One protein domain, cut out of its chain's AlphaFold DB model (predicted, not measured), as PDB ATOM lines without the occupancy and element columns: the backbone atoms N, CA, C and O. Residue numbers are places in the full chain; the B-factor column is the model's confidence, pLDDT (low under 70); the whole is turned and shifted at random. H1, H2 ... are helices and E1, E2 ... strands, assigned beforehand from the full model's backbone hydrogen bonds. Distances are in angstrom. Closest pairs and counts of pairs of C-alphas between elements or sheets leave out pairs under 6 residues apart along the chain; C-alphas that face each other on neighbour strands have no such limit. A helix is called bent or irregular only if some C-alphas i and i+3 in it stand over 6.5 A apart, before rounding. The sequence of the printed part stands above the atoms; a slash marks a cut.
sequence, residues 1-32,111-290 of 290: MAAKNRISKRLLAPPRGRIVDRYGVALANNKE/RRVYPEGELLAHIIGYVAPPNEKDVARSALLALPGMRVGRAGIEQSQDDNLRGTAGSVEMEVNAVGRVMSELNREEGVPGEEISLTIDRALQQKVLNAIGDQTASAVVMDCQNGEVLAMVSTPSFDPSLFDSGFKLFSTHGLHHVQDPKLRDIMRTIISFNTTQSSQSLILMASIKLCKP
ATOM      1  N   MET A   1      46.900 -10.599  71.083       34.53
ATOM      2  CA  MET A   1      47.824 -10.367  69.951       34.53
ATOM      3  C   MET A   1      48.127  -8.882  69.918       34.53
ATOM      4  O   MET A   1      47.187  -8.104  69.831       34.53
ATOM      5  N   ALA A   2      49.386  -8.485  70.106       43.31
ATOM      6  CA  ALA A   2      49.766  -7.075  70.104       43.31
ATOM      7  C   ALA A   2      49.586  -6.507  68.688       43.31
ATOM      8  O   ALA A   2      50.222  -6.982  67.746       43.31
ATOM      9  N   ALA A   3      48.680  -5.540  68.537       51.16
ATOM     10  CA  ALA A   3      48.546  -4.762  67.316       51.16
ATOM     11  C   ALA A   3      49.876  -4.035  67.088       51.16
ATOM     12  O   ALA A   3      50.281  -3.204  67.894       51.16
ATOM     13  N   LYS A   4      50.607  -4.425  66.045       53.97
ATOM     14  CA  LYS A   4      51.889  -3.806  65.715       53.97
ATOM     15  C   LYS A   4      51.573  -2.474  65.036       53.97
ATOM     16  O   LYS A   4      51.056  -2.481  63.920       53.97
ATOM     17  N   ASN A   5      51.829  -1.364  65.721       62.31
ATOM     18  CA  ASN A   5      51.725  -0.041  65.115       62.31
ATOM     19  C   ASN A   5      52.683   0.037  63.919       62.31
ATOM     20  O   ASN A   5      53.774  -0.545  63.935       62.31
ATOM     21  N   ARG A   6      52.237   0.690  62.849       70.62
ATOM     22  CA  ARG A   6      52.991   0.840  61.602       70.62
ATOM     23  C   ARG A   6      53.235   2.323  61.359       70.62
ATOM     24  O   ARG A   6      52.384   3.146  61.663       70.62
ATOM     25  N   ILE A   7      54.385   2.655  60.784       73.44
ATOM     26  CA  ILE A   7      54.672   4.016  60.324       73.44
ATOM     27  C   ILE A   7      54.092   4.169  58.913       73.44
ATOM     28  O   ILE A   7      54.361   3.343  58.032       73.44
ATOM     29  N   SER A   8      53.270   5.196  58.711       68.69
ATOM     30  CA  SER A   8      52.709   5.586  57.415       68.69
ATOM     31  C   SER A   8      53.264   6.948  57.008       68.69
ATOM     32  O   SER A   8      53.284   7.867  57.818       68.69
ATOM     33  N   LYS A   9      53.714   7.086  55.758       74.19
ATOM     34  CA  LYS A   9      54.277   8.332  55.224       74.19
ATOM     35  C   LYS A   9      53.297   8.955  54.234       74.19
ATOM     36  O   LYS A   9      52.929   8.313  53.249       74.19
ATOM     37  N   ARG A  10      52.885  10.198  54.478       75.25
ATOM     38  CA  ARG A  10      52.030  11.002  53.593       75.25
ATOM     39  C   ARG A  10      52.832  12.170  53.034       75.25
ATOM     40  O   ARG A  10      53.678  12.719  53.726       75.25
ATOM     41  N   LEU A  11      52.575  12.553  51.788       81.00
ATOM     42  CA  LEU A  11      53.218  13.721  51.184       81.00
ATOM     43  C   LEU A  11      52.489  15.016  51.566       81.00
ATOM     44  O   LEU A  11      51.258  15.027  51.657       81.00
ATOM     45  N   LEU A  12      53.253  16.098  51.719       80.12
ATOM     46  CA  LEU A  12      52.751  17.462  51.894       80.12
ATOM     47  C   LEU A  12      52.962  18.275  50.621       80.12
ATOM     48  O   LEU A  12      54.042  18.252  50.030       80.12
ATOM     49  N   ALA A  13      51.930  19.014  50.219       84.25
ATOM     50  CA  ALA A  13      52.027  19.950  49.110       84.25
ATOM     51  C   ALA A  13      52.909  21.149  49.515       84.25
ATOM     52  O   ALA A  13      52.622  21.778  50.536       84.25
ATOM     53  N   PRO A  14      53.952  21.490  48.742       88.38
ATOM     54  CA  PRO A  14      54.774  22.659  49.019       88.38
ATOM     55  C   PRO A  14      54.054  23.950  48.598       88.38
ATOM     56  O   PRO A  14      53.209  23.932  47.693       88.38
ATOM     57  N   PRO A  15      54.402  25.100  49.199       88.81
ATOM     58  CA  PRO A  15      53.932  26.386  48.709       88.81
ATOM     59  C   PRO A  15      54.546  26.685  47.334       88.81
ATOM     60  O   PRO A  15      55.753  26.556  47.122       88.81
ATOM     61  N   ARG A  16      53.702  27.119  46.394       93.94
ATOM     62  CA  ARG A  16      54.121  27.471  45.031       93.94
ATOM     63  C   ARG A  16      54.966  28.753  45.030       93.94
ATOM     64  O   ARG A  16      54.619  29.710  45.715       93.94
ATOM     65  N   GLY A  17      56.014  28.832  44.225       95.88
ATOM     66  CA  GLY A  17      56.851  30.024  44.093       95.88
ATOM     67  C   GLY A  17      56.064  31.269  43.678       95.88
ATOM     68  O   GLY A  17      55.053  31.182  42.973       95.88
ATOM     69  N   ARG A  18      56.466  32.449  44.153       96.75
ATOM     70  CA  ARG A  18      55.837  33.727  43.776       96.75
ATOM     71  C   ARG A  18      56.264  34.143  42.370       96.75
ATOM     72  O   ARG A  18      57.333  33.768  41.908       96.75
ATOM     73  N   ILE A  19      55.432  34.933  41.701       97.06
ATOM     74  CA  ILE A  19      55.831  35.644  40.480       97.06
ATOM     75  C   ILE A  19      55.824  37.126  40.816       97.06
ATOM     76  O   ILE A  19      54.823  37.632  41.332       97.06
ATOM     77  N   VAL A  20      56.932  37.808  40.550       97.31
ATOM     78  CA  VAL A  20      57.112  39.228  40.858       97.31
ATOM     79  C   VAL A  20      57.494  40.019  39.612       97.31
ATOM     80  O   VAL A  20      58.059  39.475  38.663       97.31
ATOM     81  N   ASP A  21      57.143  41.301  39.598       96.00
ATOM     82  CA  ASP A  21      57.565  42.236  38.559       96.00
ATOM     83  C   ASP A  21      59.036  42.640  38.748       96.00
ATOM     84  O   ASP A  21      59.699  42.231  39.708       96.00
ATOM     85  N   ARG A  22      59.555  43.484  37.853       94.69
ATOM     86  CA  ARG A  22      60.963  43.908  37.901       94.69
ATOM     87  C   ARG A  22      61.345  44.713  39.149       94.69
ATOM     88  O   ARG A  22      62.533  44.905  39.402       94.69
ATOM     89  N   TYR A  23      60.358  45.201  39.897       95.94
ATOM     90  CA  TYR A  23      60.512  45.959  41.137       95.94
ATOM     91  C   TYR A  23      60.150  45.129  42.381       95.94
ATOM     92  O   TYR A  23      60.120  45.667  43.486       95.94
ATOM     93  N   GLY A  24      59.892  43.824  42.227       94.94
ATOM     94  CA  GLY A  24      59.553  42.914  43.322       94.94
ATOM     95  C   GLY A  24      58.077  42.933  43.738       94.94
ATOM     96  O   GLY A  24      57.707  42.303  44.734       94.94
ATOM     97  N   VAL A  25      57.204  43.628  42.999       95.44
ATOM     98  CA  VAL A  25      55.760  43.639  43.269       95.44
ATOM     99  C   VAL A  25      55.180  42.271  42.928       95.44
ATOM    100  O   VAL A  25      55.385  41.754  41.834       95.44
ATOM    101  N   ALA A  26      54.436  41.672  43.860       95.31
ATOM    102  CA  ALA A  26      53.822  40.366  43.652       95.31
ATOM    103  C   ALA A  26      52.734  40.421  42.570       95.31
ATOM    104  O   ALA A  26      51.692  41.043  42.757       95.31
ATOM    105  N   LEU A  27      52.966  39.702  41.476       95.81
ATOM    106  CA  LEU A  27      52.038  39.549  40.359       95.81
ATOM    107  C   LEU A  27      51.202  38.270  40.482       95.81
ATOM    108  O   LEU A  27      50.029  38.242  40.117       95.81
ATOM    109  N   ALA A  28      51.796  37.220  41.052       96.25
ATOM    110  CA  ALA A  28      51.090  36.033  41.513       96.25
ATOM    111  C   ALA A  28      51.634  35.618  42.880       96.25
ATOM    112  O   ALA A  28      52.849  35.527  43.090       96.25
ATOM    113  N   ASN A  29      50.728  35.374  43.819       94.69
ATOM    114  CA  ASN A  29      51.064  35.025  45.192       94.69
ATOM    115  C   ASN A  29      50.154  33.906  45.705       94.69
ATOM    116  O   ASN A  29      49.224  33.480  45.024       94.69
ATOM    117  N   ASN A  30      50.415  33.440  46.918       92.38
ATOM    118  CA  ASN A  30      49.600  32.446  47.585       92.38
ATOM    119  C   ASN A  30      48.844  33.077  48.751       92.38
ATOM    120  O   ASN A  30      49.367  33.943  49.451       92.38
ATOM    121  N   LYS A  31      47.622  32.610  48.978       90.94
ATOM    122  CA  LYS A  31      46.838  32.922  50.173       90.94
ATOM    123  C   LYS A  31      46.447  31.627  50.866       90.94
ATOM    124  O   LYS A  31      46.245  30.619  50.191       90.94
ATOM    125  N   GLU A  32      46.334  31.664  52.187       89.12
ATOM    126  CA  GLU A  32      45.783  30.556  52.964       89.12
ATOM    127  C   GLU A  32      44.396  30.156  52.440       89.12
ATOM    128  O   GLU A  32      43.608  30.993  51.976       89.12
ATOM    129  N   ARG A 111      46.059  28.670  48.170       88.88
ATOM    130  CA  ARG A 111      45.516  28.901  46.833       88.88
ATOM    131  C   ARG A 111      46.261  30.010  46.121       88.88
ATOM    132  O   ARG A 111      46.813  30.901  46.773       88.88
ATOM    133  N   ARG A 112      46.229  29.975  44.793       92.88
ATOM    134  CA  ARG A 112      46.882  30.985  43.968       92.88
ATOM    135  C   ARG A 112      46.014  32.239  43.880       92.88
ATOM    136  O   ARG A 112      44.796  32.154  43.756       92.88
ATOM    137  N   VAL A 113      46.637  33.407  43.973       93.19
ATOM    138  CA  VAL A 113      45.981  34.715  43.880       93.19
ATOM    139  C   VAL A 113      46.736  35.578  42.879       93.19
ATOM    140  O   VAL A 113      47.966  35.630  42.905       93.19
ATOM    141  N   TYR A 114      45.977  36.278  42.038       94.75
ATOM    142  CA  TYR A 114      46.464  37.180  40.999       94.75
ATOM    143  C   TYR A 114      45.980  38.605  41.306       94.75
ATOM    144  O   TYR A 114      44.874  38.958  40.899       94.75
ATOM    145  N   PRO A 115      46.743  39.417  42.064       94.38
ATOM    146  CA  PRO A 115      46.284  40.733  42.526       94.38
ATOM    147  C   PRO A 115      45.906  41.693  41.395       94.38
ATOM    148  O   PRO A 115      44.987  42.489  41.545       94.38
ATOM    149  N   GLU A 116      46.592  41.583  40.258       93.19
ATOM    150  CA  GLU A 116      46.392  42.450  39.093       93.19
ATOM    151  C   GLU A 116      45.319  41.924  38.121       93.19
ATOM    152  O   GLU A 116      45.029  42.575  37.118       93.19
ATOM    153  N   GLY A 117      44.738  40.747  38.395       91.62
ATOM    154  CA  GLY A 117      43.656  40.150  37.609       91.62
ATOM    155  C   GLY A 117      43.910  40.179  36.098       91.62
ATOM    156  O   GLY A 117      44.884  39.613  35.597       91.62
ATOM    157  N   GLU A 118      43.030  40.873  35.378       90.38
ATOM    158  CA  GLU A 118      43.038  40.970  33.917       90.38
ATOM    159  C   GLU A 118      44.275  41.675  33.338       90.38
ATOM    160  O   GLU A 118      44.656  41.399  32.201       90.38
ATOM    161  N   LEU A 119      44.944  42.555  34.092       91.31
ATOM    162  CA  LEU A 119      46.056  43.369  33.580       91.31
ATOM    163  C   LEU A 119      47.222  42.517  33.044       91.31
ATOM    164  O   LEU A 119      47.916  42.899  32.096       91.31
ATOM    165  N   LEU A 120      47.449  41.361  33.670       91.56
ATOM    166  CA  LEU A 120      48.605  40.496  33.422       91.56
ATOM    167  C   LEU A 120      48.218  39.054  33.084       91.56
ATOM    168  O   LEU A 120      49.098  38.197  32.987       91.56
ATOM    169  N   ALA A 121      46.931  38.776  32.870       89.69
ATOM    170  CA  ALA A 121      46.404  37.423  32.697       89.69
ATOM    171  C   ALA A 121      47.077  36.640  31.560       89.69
ATOM    172  O   ALA A 121      47.391  35.466  31.721       89.69
ATOM    173  N   HIS A 122      47.367  37.289  30.431       87.06
ATOM    174  CA  HIS A 122      48.050  36.654  29.298       87.06
ATOM    175  C   HIS A 122      49.546  36.408  29.535       87.06
ATOM    176  O   HIS A 122      50.106  35.470  28.976       87.06
ATOM    177  N   ILE A 123      50.197  37.239  30.356       90.88
ATOM    178  CA  ILE A 123      51.616  37.074  30.688       90.88
ATOM    179  C   ILE A 123      51.762  35.983  31.747       90.88
ATOM    180  O   ILE A 123      52.454  34.989  31.545       90.88
ATOM    181  N   ILE A 124      51.097  36.166  32.887       93.56
ATOM    182  CA  ILE A 124      51.209  35.269  34.036       93.56
ATOM    183  C   ILE A 124      50.536  33.937  33.720       93.56
ATOM    184  O   ILE A 124      51.092  32.882  34.009       93.56
ATOM    185  N   GLY A 125      49.365  33.983  33.092       92.38
ATOM    186  CA  GLY A 125      48.496  32.834  32.932       92.38
ATOM    187  C   GLY A 125      47.749  32.503  34.217       92.38
ATOM    188  O   GLY A 125      47.494  33.357  35.065       92.38
ATOM    189  N   TYR A 126      47.373  31.237  34.337       92.00
ATOM    190  CA  TYR A 126      46.623  30.730  35.474       92.00
ATOM    191  C   TYR A 126      47.012  29.289  35.786       92.00
ATOM    192  O   TYR A 126      47.567  28.565  34.949       92.00
ATOM    193  N   VAL A 127      46.664  28.863  36.995       93.44
ATOM    194  CA  VAL A 127      46.743  27.468  37.419       93.44
ATOM    195  C   VAL A 127      45.353  26.839  37.457       93.44
ATOM    196  O   VAL A 127      44.352  27.520  37.670       93.44
ATOM    197  N   ALA A 128      45.282  25.528  37.257       90.38
ATOM    198  CA  ALA A 128      44.039  24.772  37.364       90.38
ATOM    199  C   ALA A 128      44.281  23.418  38.045       90.38
ATOM    200  O   ALA A 128      45.430  22.957  38.101       90.38
ATOM    201  N   PRO A 129      43.224  22.742  38.533       87.38
ATOM    202  CA  PRO A 129      43.344  21.379  39.026       87.38
ATOM    203  C   PRO A 129      44.001  20.440  37.990       87.38
ATOM    204  O   PRO A 129      43.782  20.592  36.775       87.38
ATOM    205  N   PRO A 130      44.819  19.477  38.445       88.69
ATOM    206  CA  PRO A 130      45.438  18.489  37.573       88.69
ATOM    207  C   PRO A 130      44.374  17.587  36.938       88.69
ATOM    208  O   PRO A 130      43.373  17.230  37.558       88.69
ATOM    209  N   ASN A 131      44.589  17.222  35.677       85.81
ATOM    210  CA  ASN A 131      43.785  16.221  34.981       85.81
ATOM    211  C   ASN A 131      44.449  14.833  35.101       85.81
ATOM    212  O   ASN A 131      45.563  14.705  35.606       85.81
ATOM    213  N   GLU A 132      43.795  13.782  34.601       83.12
ATOM    214  CA  GLU A 132      44.324  12.407  34.679       83.12
ATOM    215  C   GLU A 132      45.706  12.244  34.034       83.12
ATOM    216  O   GLU A 132      46.531  11.483  34.535       83.12
ATOM    217  N   LYS A 133      45.989  12.980  32.951       87.25
ATOM    218  CA  LYS A 133      47.295  12.934  32.282       87.25
ATOM    219  C   LYS A 133      48.380  13.576  33.138       87.25
ATOM    220  O   LYS A 133      49.503  13.087  33.136       87.25
ATOM    221  N   ASP A 134      48.058  14.644  33.865       88.81
ATOM    222  CA  ASP A 134      49.006  15.295  34.770       88.81
ATOM    223  C   ASP A 134      49.316  14.391  35.969       88.81
ATOM    224  O   ASP A 134      50.480  14.165  36.293       88.81
ATOM    225  N   VAL A 135      48.285  13.793  36.574       85.31
ATOM    226  CA  VAL A 135      48.444  12.852  37.698       85.31
ATOM    227  C   VAL A 135      49.246  11.614  37.287       85.31
ATOM    228  O   VAL A 135      50.075  11.132  38.055       85.31
ATOM    229  N   ALA A 136      49.068  11.126  36.055       85.00
ATOM    230  CA  ALA A 136      49.860  10.019  35.523       85.00
ATOM    231  C   ALA A 136      51.356  10.357  35.366       85.00
ATOM    232  O   ALA A 136      52.186   9.452  35.388       85.00
ATOM    233  N   ARG A 137      51.713  11.641  35.213       84.75
ATOM    234  CA  ARG A 137      53.113  12.090  35.110       84.75
ATOM    235  C   ARG A 137      53.793  12.216  36.466       84.75
ATOM    236  O   ARG A 137      54.998  12.008  36.554       84.75
ATOM    237  N   SER A 138      53.052  12.583  37.509       82.38
ATOM    238  CA  SER A 138      53.611  12.759  38.848       82.38
ATOM    239  C   SER A 138      52.584  12.461  39.930       82.38
ATOM    240  O   SER A 138      51.554  13.126  40.027       82.38
ATOM    241  N   ALA A 139      52.917  11.515  40.813       77.75
ATOM    242  CA  ALA A 139      52.102  11.187  41.981       77.75
ATOM    243  C   ALA A 139      51.920  12.383  42.934       77.75
ATOM    244  O   ALA A 139      50.924  12.444  43.649       77.75
ATOM    245  N   LEU A 140      52.837  13.359  42.908       82.56
ATOM    246  CA  LEU A 140      52.710  14.611  43.655       82.56
ATOM    247  C   LEU A 140      51.444  15.365  43.237       82.56
ATOM    248  O   LEU A 140      50.726  15.867  44.089       82.56
ATOM    249  N   LEU A 141      51.111  15.379  41.945       86.12
ATOM    250  CA  LEU A 141      49.924  16.065  41.428       86.12
ATOM    251  C   LEU A 141      48.609  15.376  41.822       86.12
ATOM    252  O   LEU A 141      47.548  15.957  41.627       86.12
ATOM    253  N   ALA A 142      48.655  14.173  42.398       82.62
ATOM    254  CA  ALA A 142      47.478  13.547  42.992       82.62
ATOM    255  C   ALA A 142      47.106  14.159  44.352       82.62
ATOM    256  O   ALA A 142      46.010  13.905  44.849       82.62
ATOM    257  N   LEU A 143      48.014  14.914  44.985       82.00
ATOM    258  CA  LEU A 143      47.780  15.444  46.322       82.00
ATOM    259  C   LEU A 143      46.674  16.509  46.311       82.00
ATOM    260  O   LEU A 143      46.654  17.368  45.419       82.00
ATOM    261  N   PRO A 144      45.778  16.501  47.318       79.19
ATOM    262  CA  PRO A 144      44.756  17.527  47.454       79.19
ATOM    263  C   PRO A 144      45.370  18.926  47.446       79.19
ATOM    264  O   PRO A 144      46.344  19.203  48.144       79.19
ATOM    265  N   GLY A 145      44.791  19.821  46.645       81.69
ATOM    266  CA  GLY A 145      45.246  21.206  46.563       81.69
ATOM    267  C   GLY A 145      46.336  21.495  45.551       81.69
ATOM    268  O   GLY A 145      46.561  22.665  45.255       81.69
ATOM    269  N   MET A 146      46.979  20.472  44.989       87.81
ATOM    270  CA  MET A 146      47.941  20.698  43.920       87.81
ATOM    271  C   MET A 146      47.262  21.330  42.707       87.81
ATOM    272  O   MET A 146      46.085  21.094  42.409       87.81
ATOM    273  N   ARG A 147      48.027  22.168  42.015       90.06
ATOM    274  CA  ARG A 147      47.613  22.872  40.807       90.06
ATOM    275  C   ARG A 147      48.711  22.768  39.755       90.06
ATOM    276  O   ARG A 147      49.881  22.598  40.092       90.06
ATOM    277  N   VAL A 148      48.302  22.866  38.497       92.44
ATOM    278  CA  VAL A 148      49.171  22.813  37.318       92.44
ATOM    279  C   VAL A 148      48.994  24.107  36.542       92.44
ATOM    280  O   VAL A 148      47.857  24.513  36.276       92.44
ATOM    281  N   GLY A 149      50.097  24.745  36.168       93.50
ATOM    282  CA  GLY A 149      50.078  25.896  35.273       93.50
ATOM    283  C   GLY A 149      49.535  25.546  33.888       93.50
ATOM    284  O   GLY A 149      49.936  24.555  33.275       93.50
ATOM    285  N   ARG A 150      48.588  26.342  33.384       91.12
ATOM    286  CA  ARG A 150      47.887  26.067  32.114       91.12
ATOM    287  C   ARG A 150      48.159  27.065  31.001       91.12
ATOM    288  O   ARG A 150      47.920  26.723  29.849       91.12
ATOM    289  N   ALA A 151      48.634  28.256  31.341       88.94
ATOM    290  CA  ALA A 151      49.007  29.290  30.388       88.94
ATOM    291  C   ALA A 151      50.155  30.146  30.947       88.94
ATOM    292  O   ALA A 151      50.445  30.075  32.143       88.94
ATOM    293  N   GLY A 152      50.757  30.971  30.088       90.75
ATOM    294  CA  GLY A 152      51.718  32.004  30.481       90.75
ATOM    295  C   GLY A 152      52.923  31.472  31.261       90.75
ATOM    296  O   GLY A 152      53.370  30.337  31.060       90.75
ATOM    297  N   ILE A 153      53.456  32.313  32.151       93.12
ATOM    298  CA  ILE A 153      54.572  31.976  33.049       93.12
ATOM    299  C   ILE A 153      54.222  30.794  33.951       93.12
ATOM    300  O   ILE A 153      55.065  29.933  34.183       93.12
ATOM    301  N   GLU A 154      52.975  30.711  34.416       94.12
ATOM    302  CA  GLU A 154      52.529  29.611  35.271       94.12
ATOM    303  C   GLU A 154      52.740  28.251  34.598       94.12
ATOM    304  O   GLU A 154      53.135  27.307  35.275       94.12
ATOM    305  N   GLN A 155      52.509  28.141  33.284       93.75
ATOM    306  CA  GLN A 155      52.744  26.912  32.520       93.75
ATOM    307  C   GLN A 155      54.213  26.713  32.151       93.75
ATOM    308  O   GLN A 155      54.730  25.607  32.295       93.75
ATOM    309  N   SER A 156      54.878  27.750  31.636       92.38
ATOM    310  CA  SER A 156      56.247  27.613  31.121       92.38
ATOM    311  C   SER A 156      57.271  27.356  32.226       92.38
ATOM    312  O   SER A 156      58.295  26.730  31.972       92.38
ATOM    313  N   GLN A 157      56.978  27.809  33.445       94.69
ATOM    314  CA  GLN A 157      57.817  27.644  34.627       94.69
ATOM    315  C   GLN A 157      57.146  26.776  35.693       94.69
ATOM    316  O   GLN A 157      57.484  26.867  36.872       94.69
ATOM    317  N   ASP A 158      56.180  25.938  35.300       93.25
ATOM    318  CA  ASP A 158      55.372  25.180  36.253       93.25
ATOM    319  C   ASP A 158      56.227  24.299  37.165       93.25
ATOM    320  O   ASP A 158      55.962  24.238  38.359       93.25
ATOM    321  N   ASP A 159      57.268  23.659  36.631       91.00
ATOM    322  CA  ASP A 159      58.145  22.784  37.413       91.00
ATOM    323  C   ASP A 159      58.981  23.562  38.446       91.00
ATOM    324  O   ASP A 159      59.062  23.134  39.598       91.00
ATOM    325  N   ASN A 160      59.503  24.741  38.087       92.56
ATOM    326  CA  ASN A 160      60.263  25.607  39.000       92.56
ATOM    327  C   ASN A 160      59.351  26.218  40.075       92.56
ATOM    328  O   ASN A 160      59.667  26.214  41.265       92.56
ATOM    329  N   LEU A 161      58.166  26.685  39.670       94.88
ATOM    330  CA  LEU A 161      57.175  27.271  40.570       94.88
ATOM    331  C   LEU A 161      56.561  26.239  41.515       94.88
ATOM    332  O   LEU A 161      56.089  26.613  42.582       94.88
ATOM    333  N   ARG A 162      56.490  24.958  41.151       91.75
ATOM    334  CA  ARG A 162      55.779  23.955  41.956       91.75
ATOM    335  C   ARG A 162      56.531  23.562  43.221       91.75
ATOM    336  O   ARG A 162      55.866  23.258  44.202       91.75
ATOM    337  N   GLY A 163      57.861  23.581  43.205       90.50
ATOM    338  CA  GLY A 163      58.671  23.090  44.321       90.50
ATOM    339  C   GLY A 163      58.576  21.572  44.504       90.50
ATOM    340  O   GLY A 163      58.067  20.846  43.642       90.50
ATOM    341  N   THR A 164      59.068  21.074  45.639       88.81
ATOM    342  CA  THR A 164      59.127  19.635  45.939       88.81
ATOM    343  C   THR A 164      58.304  19.284  47.172       88.81
ATOM    344  O   THR A 164      58.282  20.018  48.156       88.81
ATOM    345  N   ALA A 165      57.592  18.157  47.117       86.75
ATOM    346  CA  ALA A 165      56.735  17.737  48.220       86.75
ATOM    347  C   ALA A 165      57.536  17.403  49.477       86.75
ATOM    348  O   ALA A 165      58.549  16.705  49.415       86.75
ATOM    349  N   GLY A 166      57.013  17.864  50.609       87.12
ATOM    350  CA  GLY A 166      57.445  17.420  51.924       87.12
ATOM    351  C   GLY A 166      56.804  16.089  52.284       87.12
ATOM    352  O   GLY A 166      56.108  15.455  51.478       87.12
ATOM    353  N   SER A 167      56.979  15.675  53.530       84.69
ATOM    354  CA  SER A 167      56.346  14.470  54.035       84.69
ATOM    355  C   SER A 167      56.059  14.510  55.527       84.69
ATOM    356  O   SER A 167      56.823  15.071  56.301       84.69
ATOM    357  N   VAL A 168      54.961  13.875  55.927       82.00
ATOM    358  CA  VAL A 168      54.621  13.612  57.326       82.00
ATOM    359  C   VAL A 168      54.624  12.114  57.551       82.00
ATOM    360  O   VAL A 168      53.973  11.361  56.821       82.00
ATOM    361  N   GLU A 169      55.346  11.687  58.572       82.44
ATOM    362  CA  GLU A 169      55.313  10.338  59.105       82.44
ATOM    363  C   GLU A 169      54.336  10.294  60.271       82.44
ATOM    364  O   GLU A 169      54.422  11.073  61.218       82.44
ATOM    365  N   MET A 170      53.388   9.373  60.186       78.06
ATOM    366  CA  MET A 170      52.321   9.190  61.152       78.06
ATOM    367  C   MET A 170      52.369   7.770  61.702       78.06
ATOM    368  O   MET A 170      52.555   6.803  60.957       78.06
ATOM    369  N   GLU A 171      52.167   7.637  63.007       75.88
ATOM    370  CA  GLU A 171      51.903   6.350  63.629       75.88
ATOM    371  C   GLU A 171      50.465   5.941  63.318       75.88
ATOM    372  O   GLU A 171      49.524   6.668  63.641       75.88
ATOM    373  N   VAL A 172      50.290   4.780  62.688       69.75
ATOM    374  CA  VAL A 172      48.971   4.210  62.415       69.75
ATOM    375  C   VAL A 172      48.757   2.921  63.196       69.75
ATOM    376  O   VAL A 172      49.662   2.090  63.339       69.75
ATOM    377  N   ASN A 173      47.532   2.732  63.686       69.50
ATOM    378  CA  ASN A 173      47.138   1.483  64.331       69.50
ATOM    379  C   ASN A 173      46.922   0.357  63.300       69.50
ATOM    380  O   ASN A 173      46.954   0.572  62.088       69.50
ATOM    381  N   ALA A 174      46.647  -0.864  63.769       60.50
ATOM    382  CA  ALA A 174      46.422  -2.027  62.898       60.50
ATOM    383  C   ALA A 174      45.223  -1.893  61.929       60.50
ATOM    384  O   ALA A 174      45.102  -2.692  61.003       60.50
ATOM    385  N   VAL A 175      44.352  -0.899  62.135       57.44
ATOM    386  CA  VAL A 175      43.186  -0.589  61.289       57.44
ATOM    387  C   VAL A 175      43.476   0.589  60.340       57.44
ATOM    388  O   VAL A 175      42.624   0.946  59.537       57.44
ATOM    389  N   GLY A 176      44.677   1.178  60.397       55.34
ATOM    390  CA  GLY A 176      45.108   2.285  59.537       55.34
ATOM    391  C   GLY A 176      44.789   3.684  60.068       55.34
ATOM    392  O   GLY A 176      45.130   4.655  59.404       55.34
ATOM    393  N   ARG A 177      44.189   3.818  61.259       60.91
ATOM    394  CA  ARG A 177      43.867   5.140  61.827       60.91
ATOM    395  C   ARG A 177      45.125   5.843  62.315       60.91
ATOM    396  O   ARG A 177      45.932   5.215  63.007       60.91
ATOM    397  N   VAL A 178      45.232   7.134  62.010       64.12
ATOM    398  CA  VAL A 178      46.317   8.007  62.473       64.12
ATOM    399  C   VAL A 178      46.200   8.212  63.984       64.12
ATOM    400  O   VAL A 178      45.152   8.611  64.486       64.12
ATOM    401  N   MET A 179      47.267   7.902  64.719       64.44
ATOM    402  CA  MET A 179      47.342   8.054  66.174       64.44
ATOM    403  C   MET A 179      48.144   9.288  66.585       64.44
ATOM    404  O   MET A 179      47.728  10.011  67.483       64.44
ATOM    405  N   SER A 180      49.284   9.521  65.935       65.19
ATOM    406  CA  SER A 180      50.138  10.680  66.190       65.19
ATOM    407  C   SER A 180      51.007  10.982  64.978       65.19
ATOM    408  O   SER A 180      51.409  10.076  64.246       65.19
ATOM    409  N   GLU A 181      51.339  12.254  64.795       76.81
ATOM    410  CA  GLU A 181      52.456  12.676  63.956       76.81
ATOM    411  C   GLU A 181      53.770  12.300  64.662       76.81
ATOM    412  O   GLU A 181      53.928  12.559  65.856       76.81
ATOM    413  N   LEU A 182      54.672  11.620  63.952       79.69
ATOM    414  CA  LEU A 182      55.988  11.195  64.447       79.69
ATOM    415  C   LEU A 182      57.089  12.136  63.967       79.69
ATOM    416  O   LEU A 182      57.987  12.485  64.730       79.69
ATOM    417  N   ASN A 183      57.036  12.508  62.690       81.44
ATOM    418  CA  ASN A 183      58.024  13.367  62.059       81.44
ATOM    419  C   ASN A 183      57.377  14.139  60.909       81.44
ATOM    420  O   ASN A 183      56.546  13.592  60.183       81.44
ATOM    421  N   ARG A 184      57.785  15.389  60.713       84.12
ATOM    422  CA  ARG A 184      57.315  16.240  59.623       84.12
ATOM    423  C   ARG A 184      58.493  16.935  58.977       84.12
ATOM    424  O   ARG A 184      59.198  17.722  59.598       84.12
ATOM    425  N   GLU A 185      58.662  16.645  57.701       85.75
ATOM    426  CA  GLU A 185      59.627  17.275  56.820       85.75
ATOM    427  C   GLU A 185      58.860  18.202  55.882       85.75
ATOM    428  O   GLU A 185      58.052  17.750  55.066       85.75
ATOM    429  N   GLU A 186      59.084  19.507  56.008       85.25
ATOM    430  CA  GLU A 186      58.514  20.474  55.073       85.25
ATOM    431  C   GLU A 186      59.053  20.261  53.656       85.25
ATOM    432  O   GLU A 186      60.197  19.851  53.452       85.25
ATOM    433  N   GLY A 187      58.207  20.546  52.666       85.25
ATOM    434  CA  GLY A 187      58.625  20.551  51.267       85.25
ATOM    435  C   GLY A 187      59.518  21.745  50.956       85.25
ATOM    436  O   GLY A 187      59.513  22.740  51.683       85.25
ATOM    437  N   VAL A 188      60.253  21.683  49.845       91.56
ATOM    438  CA  VAL A 188      60.975  22.862  49.355       91.56
ATOM    439  C   VAL A 188      59.976  23.733  48.589       91.56
ATOM    440  O   VAL A 188      59.370  23.241  47.629       91.56
ATOM    441  N   PRO A 189      59.778  25.005  48.987       91.81
ATOM    442  CA  PRO A 189      58.961  25.944  48.230       91.81
ATOM    443  C   PRO A 189      59.414  26.043  46.776       91.81
ATOM    444  O   PRO A 189      60.599  25.906  46.475       91.81
ATOM    445  N   GLY A 190      58.476  26.324  45.876       94.19
ATOM    446  CA  GLY A 190      58.842  26.662  44.507       94.19
ATOM    447  C   GLY A 190      59.651  27.952  44.423       94.19
ATOM    448  O   GLY A 190      59.550  28.829  45.284       94.19
ATOM    449  N   GLU A 191      60.428  28.078  43.356       95.50
ATOM    450  CA  GLU A 191      61.299  29.229  43.133       95.50
ATOM    451  C   GLU A 191      60.485  30.503  42.879       95.50
ATOM    452  O   GLU A 191      59.487  30.492  42.154       95.50
ATOM    453  N   GLU A 192      60.907  31.626  43.467       96.44
ATOM    454  CA  GLU A 192      60.352  32.931  43.110       96.44
ATOM    455  C   GLU A 192      60.885  33.360  41.739       96.44
ATOM    456  O   GLU A 192      62.093  33.407  41.513       96.44
ATOM    457  N   ILE A 193      59.976  33.697  40.825       95.25
ATOM    458  CA  ILE A 193      60.311  34.089  39.457       95.25
ATOM    459  C   ILE A 193      60.140  35.591  39.302       95.25
ATOM    460  O   ILE A 193      59.037  36.126  39.434       95.25
ATOM    461  N   SER A 194      61.247  36.259  38.983       95.62
ATOM    462  CA  SER A 194      61.279  37.686  38.675       95.62
ATOM    463  C   SER A 194      61.121  37.926  37.178       95.62
ATOM    464  O   SER A 194      61.897  37.421  36.361       95.62
ATOM    465  N   LEU A 195      60.117  38.720  36.818       94.38
ATOM    466  CA  LEU A 195      59.877  39.150  35.446       94.38
ATOM    467  C   LEU A 195      60.559  40.491  35.165       94.38
ATOM    468  O   LEU A 195      60.790  41.297  36.061       94.38
ATOM    469  N   THR A 196      60.835  40.764  33.895       95.44
ATOM    470  CA  THR A 196      61.306  42.075  33.417       95.44
ATOM    471  C   THR A 196      60.167  43.085  33.259       95.44
ATOM    472  O   THR A 196      60.416  44.271  33.043       95.44
ATOM    473  N   ILE A 197      58.922  42.620  33.390       94.75
ATOM    474  CA  ILE A 197      57.709  43.422  33.257       94.75
ATOM    475  C   ILE A 197      57.685  44.535  34.304       94.75
ATOM    476  O   ILE A 197      57.925  44.310  35.491       94.75
ATOM    477  N   ASP A 198      57.348  45.736  33.850       96.12
ATOM    478  CA  ASP A 198      56.974  46.873  34.674       96.12
ATOM    479  C   ASP A 198      55.445  46.933  34.733       96.12
ATOM    480  O   ASP A 198      54.766  47.263  33.755       96.12
ATOM    481  N   ARG A 199      54.888  46.619  35.904       95.25
ATOM    482  CA  ARG A 199      53.442  46.618  36.142       95.25
ATOM    483  C   ARG A 199      52.798  47.983  35.876       95.25
ATOM    484  O   ARG A 199      51.689  48.057  35.346       95.25
ATOM    485  N   ALA A 200      53.477  49.076  36.223       95.88
ATOM    486  CA  ALA A 200      52.955  50.423  36.016       95.88
ATOM    487  C   ALA A 200      52.964  50.799  34.527       95.88
ATOM    488  O   ALA A 200      52.020  51.433  34.046       95.88
ATOM    489  N   LEU A 201      53.997  50.391  33.784       95.69
ATOM    490  CA  LEU A 201      54.047  50.571  32.333       95.69
ATOM    491  C   LEU A 201      52.984  49.728  31.625       95.69
ATOM    492  O   LEU A 201      52.277  50.260  30.771       95.69
ATOM    493  N   GLN A 202      52.818  48.461  32.015       94.44
ATOM    494  CA  GLN A 202      51.760  47.582  31.512       94.44
ATOM    495  C   GLN A 202      50.385  48.262  31.610       94.44
ATOM    496  O   GLN A 202      49.654  48.322  30.622       94.44
ATOM    497  N   GLN A 203      50.062  48.843  32.773       95.25
ATOM    498  CA  GLN A 203      48.799  49.558  32.980       95.25
ATOM    499  C   GLN A 203      48.662  50.779  32.067       95.25
ATOM    500  O   GLN A 203      47.590  51.019  31.514       95.25
ATOM    501  N   LYS A 204      49.736  51.554  31.877       96.44
ATOM    502  CA  LYS A 204      49.719  52.712  30.971       96.44
ATOM    503  C   LYS A 204      49.481  52.298  29.520       96.44
ATOM    504  O   LYS A 204      48.705  52.958  28.836       96.44
ATOM    505  N   VAL A 205      50.116  51.217  29.064       93.62
ATOM    506  CA  VAL A 205      49.928  50.683  27.706       93.62
ATOM    507  C   VAL A 205      48.495  50.189  27.521       93.62
ATOM    508  O   VAL A 205      47.865  50.537  26.526       93.62
ATOM    509  N   LEU A 206      47.948  49.452  28.494       90.69
ATOM    510  CA  LEU A 206      46.555  48.998  28.451       90.69
ATOM    511  C   LEU A 206      45.576  50.181  28.385       90.69
ATOM    512  O   LEU A 206      44.686  50.196  27.541       90.69
ATOM    513  N   ASN A 207      45.786  51.214  29.207       93.44
ATOM    514  CA  ASN A 207      44.954  52.420  29.194       93.44
ATOM    515  C   ASN A 207      45.033  53.178  27.859       93.44
ATOM    516  O   ASN A 207      44.046  53.776  27.442       93.44
ATOM    517  N   ALA A 208      46.195  53.170  27.198       93.62
ATOM    518  CA  ALA A 208      46.376  53.804  25.894       93.62
ATOM    519  C   ALA A 208      45.676  53.037  24.759       93.62
ATOM    520  O   ALA A 208      45.218  53.661  23.803       93.62
ATOM    521  N   ILE A 209      45.582  51.706  24.862       90.12
ATOM    522  CA  ILE A 209      44.823  50.858  23.927       90.12
ATOM    523  C   ILE A 209      43.309  51.051  24.116       90.12
ATOM    524  O   ILE A 209      42.559  51.082  23.138       90.12
ATOM    525  N   GLY A 210      42.857  51.209  25.364       88.81
ATOM    526  CA  GLY A 210      41.440  51.357  25.695       88.81
ATOM    527  C   GLY A 210      40.637  50.094  25.367       88.81
ATOM    528  O   GLY A 210      41.096  48.981  25.602       88.81
ATOM    529  N   ASP A 211      39.442  50.267  24.797       86.44
ATOM    530  CA  ASP A 211      38.505  49.169  24.495       86.44
ATOM    531  C   ASP A 211      38.772  48.462  23.152       86.44
ATOM    532  O   ASP A 211      37.938  47.699  22.657       86.44
ATOM    533  N   GLN A 212      39.905  48.743  22.512       84.94
ATOM    534  CA  GLN A 212      40.249  48.151  21.223       84.94
ATOM    535  C   GLN A 212      40.779  46.728  21.399       84.94
ATOM    536  O   GLN A 212      41.504  46.447  22.341       84.94
ATOM    537  N   THR A 213      40.486  45.843  20.444       88.19
ATOM    538  CA  THR A 213      41.173  44.550  20.328       88.19
ATOM    539  C   THR A 213      42.549  44.781  19.709       88.19
ATOM    540  O   THR A 213      42.671  44.963  18.496       88.19
ATOM    541  N   ALA A 214      43.587  44.786  20.535       85.38
ATOM    542  CA  ALA A 214      44.963  45.008  20.113       85.38
ATOM    543  C   ALA A 214      45.971  44.215  20.954       85.38
ATOM    544  O   ALA A 214      45.701  43.791  22.083       85.38
ATOM    545  N   SER A 215      47.173  44.073  20.399       86.50
ATOM    546  CA  SER A 215      48.342  43.563  21.109       86.50
ATOM    547  C   SER A 215      49.483  44.568  20.989       86.50
ATOM    548  O   SER A 215      49.716  45.112  19.912       86.50
ATOM    549  N   ALA A 216      50.199  44.802  22.084       87.25
ATOM    550  CA  ALA A 216      51.336  45.712  22.131       87.25
ATOM    551  C   ALA A 216      52.468  45.106  22.960       87.25
ATOM    552  O   ALA A 216      52.227  44.507  24.008       87.25
ATOM    553  N   VAL A 217      53.702  45.298  22.500       91.50
ATOM    554  CA  VAL A 217      54.917  44.887  23.207       91.50
ATOM    555  C   VAL A 217      55.813  46.108  23.343       91.50
ATOM    556  O   VAL A 217      56.076  46.798  22.360       91.50
ATOM    557  N   VAL A 218      56.281  46.366  24.559       92.56
ATOM    558  CA  VAL A 218      57.307  47.367  24.841       92.56
ATOM    559  C   VAL A 218      58.552  46.627  25.291       92.56
ATOM    560  O   VAL A 218      58.502  45.869  26.258       92.56
ATOM    561  N   MET A 219      59.656  46.852  24.588       93.00
ATOM    562  CA  MET A 219      60.938  46.225  24.879       93.00
ATOM    563  C   MET A 219      62.038  47.270  25.023       93.00
ATOM    564  O   MET A 219      62.013  48.305  24.355       93.00
ATOM    565  N   ASP A 220      63.009  46.978  25.876       91.12
ATOM    566  CA  ASP A 220      64.266  47.706  25.918       91.12
ATOM    567  C   ASP A 220      65.170  47.199  24.782       91.12
ATOM    568  O   ASP A 220      65.574  46.037  24.734       91.12
ATOM    569  N   CYS A 221      65.475  48.079  23.829       91.88
ATOM    570  CA  CYS A 221      66.268  47.736  22.652       91.88
ATOM    571  C   CYS A 221      67.754  47.480  22.960       91.88
ATOM    572  O   CYS A 221      68.462  46.984  22.087       91.88
ATOM    573  N   GLN A 222      68.249  47.844  24.149       93.00
ATOM    574  CA  GLN A 222      69.658  47.669  24.512       93.00
ATOM    575  C   GLN A 222      69.954  46.257  25.020       93.00
ATOM    576  O   GLN A 222      71.019  45.714  24.735       93.00
ATOM    577  N   ASN A 223      69.021  45.664  25.768       89.06
ATOM    578  CA  ASN A 223      69.204  44.364  26.424       89.06
ATOM    579  C   ASN A 223      68.147  43.317  26.023       89.06
ATOM    580  O   ASN A 223      68.292  42.149  26.375       89.06
ATOM    581  N   GLY A 224      67.114  43.707  25.271       87.06
ATOM    582  CA  GLY A 224      66.041  42.821  24.828       87.06
ATOM    583  C   GLY A 224      64.993  42.497  25.896       87.06
ATOM    584  O   GLY A 224      64.131  41.660  25.635       87.06
ATOM    585  N   GLU A 225      65.035  43.131  27.073       90.81
ATOM    586  CA  GLU A 225      64.046  42.923  28.135       90.81
ATOM    587  C   GLU A 225      62.653  43.380  27.679       90.81
ATOM    588  O   GLU A 225      62.475  44.481  27.151       90.81
ATOM    589  N   VAL A 226      61.633  42.559  27.933       92.06
ATOM    590  CA  VAL A 226      60.233  42.937  27.698       92.06
ATOM    591  C   VAL A 226      59.709  43.672  28.929       92.06
ATOM    592  O   VAL A 226      59.644  43.108  30.018       92.06
ATOM    593  N   LEU A 227      59.322  44.933  28.766       93.50
ATOM    594  CA  LEU A 227      58.845  45.788  29.857       93.50
ATOM    595  C   LEU A 227      57.319  45.774  29.985       93.50
ATOM    596  O   LEU A 227      56.793  45.930  31.083       93.50
ATOM    597  N   ALA A 228      56.603  45.588  28.878       92.62
ATOM    598  CA  ALA A 228      55.154  45.417  28.866       92.62
ATOM    599  C   ALA A 228      54.733  44.543  27.679       92.62
ATOM    600  O   ALA A 228      55.292  44.652  26.589       92.62
ATOM    601  N   MET A 229      53.726  43.699  27.882       91.25
ATOM    602  CA  MET A 229      53.117  42.864  26.851       91.25
ATOM    603  C   MET A 229      51.607  42.797  27.084       91.25
ATOM    604  O   MET A 229      51.116  42.039  27.921       91.25
ATOM    605  N   VAL A 230      50.858  43.611  26.350       88.94
ATOM    606  CA  VAL A 230      49.401  43.699  26.473       88.94
ATOM    607  C   VAL A 230      48.746  42.953  25.321       88.94
ATOM    608  O   VAL A 230      49.173  43.073  24.175       88.94
ATOM    609  N   SER A 231      47.689  42.205  25.630       86.31
ATOM    610  CA  SER A 231      46.773  41.637  24.644       86.31
ATOM    611  C   SER A 231      45.346  41.801  25.152       86.31
ATOM    612  O   SER A 231      45.066  41.535  26.322       86.31
ATOM    613  N   THR A 232      44.472  42.294  24.282       85.31
ATOM    614  CA  THR A 232      43.076  42.629  24.581       85.31
ATOM    615  C   THR A 232      42.156  41.937  23.569       85.31
ATOM    616  O   THR A 232      42.509  41.872  22.387       85.31
ATOM    617  N   PRO A 233      40.989  41.406  23.988       86.62
ATOM    618  CA  PRO A 233      40.425  41.429  25.345       86.62
ATOM    619  C   PRO A 233      41.160  40.496  26.319       86.62
ATOM    620  O   PRO A 233      41.704  39.479  25.898       86.62
ATOM    621  N   SER A 234      41.151  40.841  27.610       84.94
ATOM    622  CA  SER A 234      41.741  40.036  28.690       84.94
ATOM    623  C   SER A 234      40.694  39.226  29.462       84.94
ATOM    624  O   SER A 234      39.522  39.194  29.089       84.94
ATOM    625  N   PHE A 235      41.130  38.500  30.489       85.94
ATOM    626  CA  PHE A 235      40.287  37.647  31.325       85.94
ATOM    627  C   PHE A 235      40.791  37.629  32.766       85.94
ATOM    628  O   PHE A 235      41.978  37.832  33.006       85.94
ATOM    629  N   ASP A 236      39.919  37.335  33.731       87.31
ATOM    630  CA  ASP A 236      40.346  37.143  35.118       87.31
ATOM    631  C   ASP A 236      40.907  35.716  35.316       87.31
ATOM    632  O   ASP A 236      40.158  34.734  35.204       87.31
ATOM    633  N   PRO A 237      42.214  35.555  35.613       89.19
ATOM    634  CA  PRO A 237      42.831  34.245  35.816       89.19
ATOM    635  C   PRO A 237      42.302  33.518  37.062       89.19
ATOM    636  O   PRO A 237      42.390  32.291  37.136       89.19
ATOM    637  N   SER A 238      41.715  34.235  38.028       86.88
ATOM    638  CA  SER A 238      41.180  33.645  39.260       86.88
ATOM    639  C   SER A 238      39.989  32.709  39.009       86.88
ATOM    640  O   SER A 238      39.786  31.747  39.754       86.88
ATOM    641  N   LEU A 239      39.262  32.908  37.902       83.31
ATOM    642  CA  LEU A 239      38.101  32.100  37.506       83.31
ATOM    643  C   LEU A 239      38.449  30.634  37.203       83.31
ATOM    644  O   LEU A 239      37.571  29.766  37.190       83.31
ATOM    645  N   PHE A 240      39.727  30.339  36.958       80.69
ATOM    646  CA  PHE A 240      40.193  29.002  36.603       80.69
ATOM    647  C   PHE A 240      40.694  28.183  37.805       80.69
ATOM    648  O   PHE A 240      40.763  26.955  37.696       80.69
ATOM    649  N   ASP A 241      40.963  28.810  38.959       70.75
ATOM    650  CA  ASP A 241      41.517  28.131  40.146       70.75
ATOM    651  C   ASP A 241      40.523  27.131  40.762       70.75
ATOM    652  O   ASP A 241      40.877  26.005  41.112       70.75
ATOM    653  N   SER A 242      39.235  27.480  40.802       63.84
ATOM    654  CA  SER A 242      38.186  26.561  41.257       63.84
ATOM    655  C   SER A 242      37.824  25.491  40.225       63.84
ATOM    656  O   SER A 242      36.942  24.666  40.472       63.84
ATOM    657  N   GLY A 243      38.424  25.536  39.028       56.31
ATOM    658  CA  GLY A 243      37.816  25.080  37.781       56.31
ATOM    659  C   GLY A 243      36.464  25.778  37.553       56.31
ATOM    660  O   GLY A 243      35.768  26.170  38.488       56.31
ATOM    661  N   PHE A 244      36.077  26.016  36.316       48.91
ATOM    662  CA  PHE A 244      34.989  26.950  36.020       48.91
ATOM    663  C   PHE A 244      33.607  26.522  36.576       48.91
ATOM    664  O   PHE A 244      33.175  25.383  36.378       48.91
ATOM    665  N   LYS A 245      32.883  27.457  37.214       37.50
ATOM    666  CA  LYS A 245      31.409  27.485  37.298       37.50
ATOM    667  C   LYS A 245      30.946  28.403  36.166       37.50
ATOM    668  O   LYS A 245      30.984  29.620  36.318       37.50
ATOM    669  N   LEU A 246      30.546  27.854  35.017       37.53
ATOM    670  CA  LEU A 246      29.731  28.654  34.102       37.53
ATOM    671  C   LEU A 246      28.415  28.936  34.829       37.53
ATOM    672  O   LEU A 246      27.665  28.013  35.145       37.53
ATOM    673  N   PHE A 247      28.157  30.204  35.132       29.44
ATOM    674  CA  PHE A 247      26.831  30.655  35.525       29.44
ATOM    675  C   PHE A 247      25.824  30.191  34.451       29.44
ATOM    676  O   PHE A 247      25.948  30.550  33.286       29.44
ATOM    677  N   SER A 248      24.845  29.379  34.866       26.33
ATOM    678  CA  SER A 248      23.630  28.975  34.138       26.33
ATOM    679  C   SER A 248      23.792  28.237  32.792       26.33
ATOM    680  O   SER A 248      23.815  28.817  31.708       26.33
ATOM    681  N   THR A 249      23.731  26.906  32.843       28.36
ATOM    682  CA  THR A 249      23.525  26.001  31.695       28.36
ATOM    683  C   THR A 249      22.052  25.871  31.267       28.36
ATOM    684  O   THR A 249      21.642  24.815  30.800       28.36
ATOM    685  N   HIS A 250      21.244  26.935  31.371       26.88
ATOM    686  CA  HIS A 250      19.884  26.973  30.794       26.88
ATOM    687  C   HIS A 250      19.755  27.888  29.560       26.88
ATOM    688  O   HIS A 250      18.649  28.197  29.128       26.88
ATOM    689  N   GLY A 251      20.874  28.287  28.941       28.11
ATOM    690  CA  GLY A 251      20.875  29.137  27.739       28.11
ATOM    691  C   GLY A 251      21.901  28.772  26.660       28.11
ATOM    692  O   GLY A 251      22.188  29.590  25.792       28.11
ATOM    693  N   LEU A 252      22.473  27.563  26.671       33.44
ATOM    694  CA  LEU A 252      23.583  27.175  25.779       33.44
ATOM    695  C   LEU A 252      23.195  26.841  24.324       33.44
ATOM    696  O   LEU A 252      23.974  26.225  23.603       33.44
ATOM    697  N   HIS A 253      22.043  27.321  23.853       32.97
ATOM    698  CA  HIS A 253      21.768  27.439  22.415       32.97
ATOM    699  C   HIS A 253      21.910  28.876  21.884       32.97
ATOM    700  O   HIS A 253      21.844  29.083  20.677       32.97
ATOM    701  N   HIS A 254      22.210  29.853  22.750       32.25
ATOM    702  CA  HIS A 254      22.518  31.226  22.353       32.25
ATOM    703  C   HIS A 254      23.662  31.805  23.201       32.25
ATOM    704  O   HIS A 254      23.446  32.624  24.088       32.25
ATOM    705  N   VAL A 255      24.916  31.444  22.893       38.09
ATOM    706  CA  VAL A 255      26.056  32.307  23.261       38.09
ATOM    707  C   VAL A 255      26.015  33.518  22.324       38.09
ATOM    708  O   VAL A 255      26.639  33.528  21.265       38.09
ATOM    709  N   GLN A 256      25.184  34.499  22.680       37.84
ATOM    710  CA  GLN A 256      25.060  35.791  22.002       37.84
ATOM    711  C   GLN A 256      26.020  36.849  22.560       37.84
ATOM    712  O   GLN A 256      25.997  37.967  22.060       37.84
ATOM    713  N   ASP A 257      26.865  36.524  23.547       44.12
ATOM    714  CA  ASP A 257      27.876  37.460  24.044       44.12
ATOM    715  C   ASP A 257      29.187  37.322  23.238       44.12
ATOM    716  O   ASP A 257      29.954  36.371  23.457       44.12
ATOM    717  N   PRO A 258      29.455  38.219  22.267       46.31
ATOM    718  CA  PRO A 258      30.660  38.162  21.447       46.31
ATOM    719  C   PRO A 258      31.940  38.263  22.283       46.31
ATOM    720  O   PRO A 258      32.929  37.627  21.923       46.31
ATOM    721  N   LYS A 259      31.919  38.944  23.443       44.56
ATOM    722  CA  LYS A 259      33.112  39.110  24.287       44.56
ATOM    723  C   LYS A 259      33.599  37.785  24.866       44.56
ATOM    724  O   LYS A 259      34.792  37.513  24.830       44.56
ATOM    725  N   LEU A 260      32.700  36.920  25.339       42.41
ATOM    726  CA  LEU A 260      33.085  35.625  25.918       42.41
ATOM    727  C   LEU A 260      33.606  34.647  24.851       42.41
ATOM    728  O   LEU A 260      34.530  33.868  25.095       42.41
ATOM    729  N   ARG A 261      33.036  34.713  23.643       47.03
ATOM    730  CA  ARG A 261      33.493  33.934  22.485       47.03
ATOM    731  C   ARG A 261      34.878  34.381  22.022       47.03
ATOM    732  O   ARG A 261      35.698  33.529  21.680       47.03
ATOM    733  N   ASP A 262      35.138  35.684  22.041       51.28
ATOM    734  CA  ASP A 262      36.439  36.246  21.696       51.28
ATOM    735  C   ASP A 262      37.473  35.986  22.795       51.28
ATOM    736  O   ASP A 262      38.576  35.582  22.464       51.28
ATOM    737  N   ILE A 263      37.110  36.034  24.082       49.28
ATOM    738  CA  ILE A 263      37.978  35.601  25.194       49.28
ATOM    739  C   ILE A 263      38.390  34.134  25.027       49.28
ATOM    740  O   ILE A 263      39.575  33.812  25.094       49.28
ATOM    741  N   MET A 264      37.446  33.229  24.742       41.72
ATOM    742  CA  MET A 264      37.787  31.822  24.501       41.72
ATOM    743  C   MET A 264      38.644  31.641  23.244       41.72
ATOM    744  O   MET A 264      39.565  30.827  23.254       41.72
ATOM    745  N   ARG A 265      38.400  32.406  22.172       47.62
ATOM    746  CA  ARG A 265      39.245  32.386  20.968       47.62
ATOM    747  C   ARG A 265      40.635  32.955  21.216       47.62
ATOM    748  O   ARG A 265      41.577  32.379  20.693       47.62
ATOM    749  N   THR A 266      40.777  34.006  22.016       48.59
ATOM    750  CA  THR A 266      42.066  34.579  22.414       48.59
ATOM    751  C   THR A 266      42.828  33.585  23.275       48.59
ATOM    752  O   THR A 266      43.948  33.249  22.924       48.59
ATOM    753  N   ILE A 267      42.212  32.996  24.307       46.84
ATOM    754  CA  ILE A 267      42.840  31.962  25.151       46.84
ATOM    755  C   ILE A 267      43.290  30.751  24.312       46.84
ATOM    756  O   ILE A 267      44.395  30.238  24.493       46.84
ATOM    757  N   ILE A 268      42.457  30.293  23.370       41.09
ATOM    758  CA  ILE A 268      42.786  29.170  22.479       41.09
ATOM    759  C   ILE A 268      43.866  29.569  21.457       41.09
ATOM    760  O   ILE A 268      44.802  28.804  21.245       41.09
ATOM    761  N   SER A 269      43.784  30.760  20.859       41.97
ATOM    762  CA  SER A 269      44.741  31.266  19.864       41.97
ATOM    763  C   SER A 269      46.125  31.521  20.472       41.97
ATOM    764  O   SER A 269      47.141  31.134  19.883       41.97
ATOM    765  N   PHE A 270      46.159  32.069  21.690       41.31
ATOM    766  CA  PHE A 270      47.357  32.242  22.513       41.31
ATOM    767  C   PHE A 270      48.013  30.879  22.783       41.31
ATOM    768  O   PHE A 270      49.188  30.681  22.496       41.31
ATOM    769  N   ASN A 271      47.227  29.866  23.168       38.72
ATOM    770  CA  ASN A 271      47.731  28.503  23.358       38.72
ATOM    771  C   ASN A 271      48.193  27.798  22.065       38.72
ATOM    772  O   ASN A 271      49.009  26.883  22.138       38.72
ATOM    773  N   THR A 272      47.703  28.183  20.882       34.44
ATOM    774  CA  THR A 272      48.121  27.570  19.601       34.44
ATOM    775  C   THR A 272      49.388  28.175  18.989       34.44
ATOM    776  O   THR A 272      50.021  27.529  18.157       34.44
ATOM    777  N   THR A 273      49.812  29.371  19.410       40.91
ATOM    778  CA  THR A 273      51.026  30.052  18.909       40.91
ATOM    779  C   THR A 273      52.237  29.832  19.829       40.91
ATOM    780  O   THR A 273      53.047  30.727  20.064       40.91
ATOM    781  N   GLN A 274      52.386  28.601  20.343       40.34
ATOM    782  CA  GLN A 274      53.402  28.240  21.341       40.34
ATOM    783  C   GLN A 274      54.848  28.549  20.921       40.34
ATOM    784  O   GLN A 274      55.657  28.877  21.781       40.34
ATOM    785  N   SER A 275      55.217  28.483  19.640       36.88
ATOM    786  CA  SER A 275      56.629  28.601  19.236       36.88
ATOM    787  C   SER A 275      57.201  30.022  19.342       36.88
ATOM    788  O   SER A 275      58.325  30.182  19.810       36.88
ATOM    789  N   SER A 276      56.450  31.061  18.963       37.44
ATOM    790  CA  SER A 276      56.906  32.460  19.032       37.44
ATOM    791  C   SER A 276      56.679  33.091  20.408       37.44
ATOM    792  O   SER A 276      57.505  33.881  20.866       37.44
ATOM    793  N   GLN A 277      55.610  32.704  21.110       45.91
ATOM    794  CA  GLN A 277      55.317  33.215  22.450       45.91
ATOM    795  C   GLN A 277      56.243  32.645  23.523       45.91
ATOM    796  O   GLN A 277      56.630  33.383  24.421       45.91
ATOM    797  N   SER A 278      56.674  31.382  23.412       48.56
ATOM    798  CA  SER A 278      57.648  30.802  24.353       48.56
ATOM    799  C   SER A 278      58.951  31.602  24.395       48.56
ATOM    800  O   SER A 278      59.511  31.797  25.465       48.56
ATOM    801  N   LEU A 279      59.405  32.109  23.243       46.88
ATOM    802  CA  LEU A 279      60.606  32.943  23.119       46.88
ATOM    803  C   LEU A 279      60.429  34.330  23.757       46.88
ATOM    804  O   LEU A 279      61.314  34.779  24.479       46.88
ATOM    805  N   ILE A 280      59.285  34.987  23.543       53.53
ATOM    806  CA  ILE A 280      58.988  36.314  24.119       53.53
ATOM    807  C   ILE A 280      58.745  36.215  25.633       53.53
ATOM    808  O   ILE A 280      59.182  37.063  26.409       53.53
ATOM    809  N   LEU A 281      58.090  35.142  26.070       55.38
ATOM    810  CA  LEU A 281      57.842  34.863  27.475       55.38
ATOM    811  C   LEU A 281      59.144  34.497  28.209       55.38
ATOM    812  O   LEU A 281      59.367  34.972  29.316       55.38
ATOM    813  N   MET A 282      60.040  33.740  27.564       55.12
ATOM    814  CA  MET A 282      61.409  33.504  28.045       55.12
ATOM    815  C   MET A 282      62.219  34.803  28.132       55.12
ATOM    816  O   MET A 282      62.931  34.997  29.109       55.12
ATOM    817  N   ALA A 283      62.077  35.717  27.165       55.22
ATOM    818  CA  ALA A 283      62.720  37.037  27.204       55.22
ATOM    819  C   ALA A 283      62.153  37.960  28.301       55.22
ATOM    820  O   ALA A 283      62.800  38.926  28.695       55.22
ATOM    821  N   SER A 284      60.952  37.654  28.803       55.94
ATOM    822  CA  SER A 284      60.323  38.370  29.918       55.94
ATOM    823  C   SER A 284      60.774  37.855  31.291       55.94
ATOM    824  O   SER A 284      60.446  38.455  32.313       55.94
ATOM    825  N   ILE A 285      61.485  36.723  31.340       59.97
ATOM    826  CA  ILE A 285      62.049  36.166  32.568       59.97
ATOM    827  C   ILE A 285      63.478  36.672  32.678       59.97
ATOM    828  O   ILE A 285      64.308  36.442  31.797       59.97
ATOM    829  N   LYS A 286      63.793  37.322  33.799       54.38
ATOM    830  CA  LYS A 286      65.179  37.654  34.093       54.38
ATOM    831  C   LYS A 286      65.880  36.353  34.474       54.38
ATOM    832  O   LYS A 286      65.724  35.865  35.589       54.38
ATOM    833  N   LEU A 287      66.610  35.752  33.532       43.09
ATOM    834  CA  LEU A 287      67.487  34.622  33.827       43.09
ATOM    835  C   LEU A 287      68.579  35.119  34.781       43.09
ATOM    836  O   LEU A 287      69.620  35.607  34.347       43.09
ATOM    837  N   CYS A 288      68.346  34.991  36.087       32.97
ATOM    838  CA  CYS A 288      69.413  34.983  37.077       32.97
ATOM    839  C   CYS A 288      70.234  33.711  36.840       32.97
ATOM    840  O   CYS A 288      70.046  32.695  37.503       32.97
ATOM    841  N   LYS A 289      71.121  33.739  35.843       27.11
ATOM    842  CA  LYS A 289      72.281  32.857  35.880       27.11
ATOM    843  C   LYS A 289      73.262  33.437  36.909       27.11
ATOM    844  O   LYS A 289      73.444  34.657  36.894       27.11
ATOM    845  N   PRO A 290      73.817  32.605  37.808       33.44
ATOM    846  CA  PRO A 290      74.892  33.022  38.701       33.44
ATOM    847  C   PRO A 290      76.132  33.470  37.919       33.44
ATOM    848  O   PRO A 290      76.322  32.985  36.774       33.44
TER     849      PRO A 290
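AT A GLANCE: This is residues 1 to 32 and 111 to 290 of the 290 residues of the protein "penicillin-binding protein 2-like" of Drosophila bipectinata (UniProt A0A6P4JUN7). A strongly twisted sheet of three strands, E1, E4 and E5, makes an arm at one end of a loose, flat shape; at the opposite end of its length helix H6 packs on the hairpin of E6 and E7. Between these ends lie short helices and loops, with H4 and H7 packed on H1, and the small strand pair E2 and E3; H8 and H9 come one after the other, crosswise to the long axis, and residues 245 to 258 stick out as a loop. The 212 printed residues include nine named helices and seven named strands, in the order E1 E2 E3 H1 H2 H3 H4 H5 E4 E5 H6 E6 E7 H7 H8 H9; the class is mixed, helices and strands, and the three sheets, E1 E4 E5, E2 E3 and E6 E7, are antiparallel. The whole is loose, with a radius of gyration of the C-alphas of 21.1 A and spans of 77 by 55 by 29 A.

IN THESE COORDINATES: E1, residues 6 to 12, begins at C-alpha 6 (52.991, 0.840, 61.602) and is 19.3 A long. E2 is residues 26 to 32, 15.7 A, and E3 is residues 111 to 113. Five short helices follow: H1, residues 117 to 124; H2, residues 132 to 137; H3, residues 139 to 142; H4, residues 152 to 156; and H5, residues 158 to 162. E4, residues 166 to 172, is 18.9 A long, and E5, residues 178 to 185, is 17.2 A and bends by 59 degrees at residue 182. H6, residues 199 to 209, begins at C-alpha 199 (53.442, 46.618, 36.142) and is 15.5 A long. E6 is residues 215 to 219, 13.4 A, E7 is residues 226 to 231, 13.9 A, and H7 is residues 237 to 240. H8, residues 258 to 272, is 20.5 A; H9, residues 274 to 283, is 14.1 A and ends at C-alpha 283 (62.720, 37.037, 27.204).

HOW THE PARTS SIT: In the sheet E1 E4 E5, N 8 and O 170 are 2.9 A apart across E1 and E4, and N 169 and O 183 are 2.8 A apart across the hairpin of E4 and E5, both within hydrogen-bond range. E1 and H3 have their closest C-alphas, those of Leu 11 and Leu 140, 7.6 A apart. H2 and H3 only just touch, only at the corner, with 3 pairs of C-alphas within 8 A and Val 135 and Leu 141 closest at 5.1 A. Across E2 and E3, N 29 and O 113 are within hydrogen-bond range at 2.9 A. H1 is the hub and is irregular, C-alphas 119 and 122 being 8.2 A apart. It touches H4, where the closest C-alphas are those of Ile 124 and Ile 153 at 4.8 A, and H7, where they are those of Ala 121 and Pro 237 at 5.7 A. H1 touches H6 about perpendicular, at 74 degrees, with the C-alphas of Leu 119 and Gln 203 closest at 6.8 A. The closest C-alphas of H6 and E7 are those of Gln 202 and Ala 228, 4.8 A apart; in the hairpin of E6 and E7, N 218 and O 228 are within hydrogen-bond range at 2.8 A. H4 and H9 only just touch, with 3 pairs of C-alphas within 8 A and Ile 153 and Leu 281 closest at 7.1 A. H5 is close to H4 but not clearly touching, with the C-alphas of Glu 154 and Leu 161 closest at 7.4 A. H8 touches no helix; it and H9 meet only through their link. Every O i to N i+4 pair is within hydrogen-bond range in H2, H4, H5, H6 and H8, against 1 of 4 in H1, with 1 of 5 O i to N i+3 pairs, and 5 of 6 in H9; H3 and H7 are too short for such a pair.

THE WHOLE: The C-alphas farthest apart, those of Met 1 and Ala 208, are 77.9 A apart. Residues 33 to 110 are not printed, and C-alphas 32 and 111 are 6.4 A apart across the cut. The links E1 to E2, E5 to H6 and H7 to H8 are long. The mean pLDDT of the printed part is 76.3; 64 residues are under 70, namely residues 1 to 5, residue 8, residues 172 to 180 and residues 242 to 290.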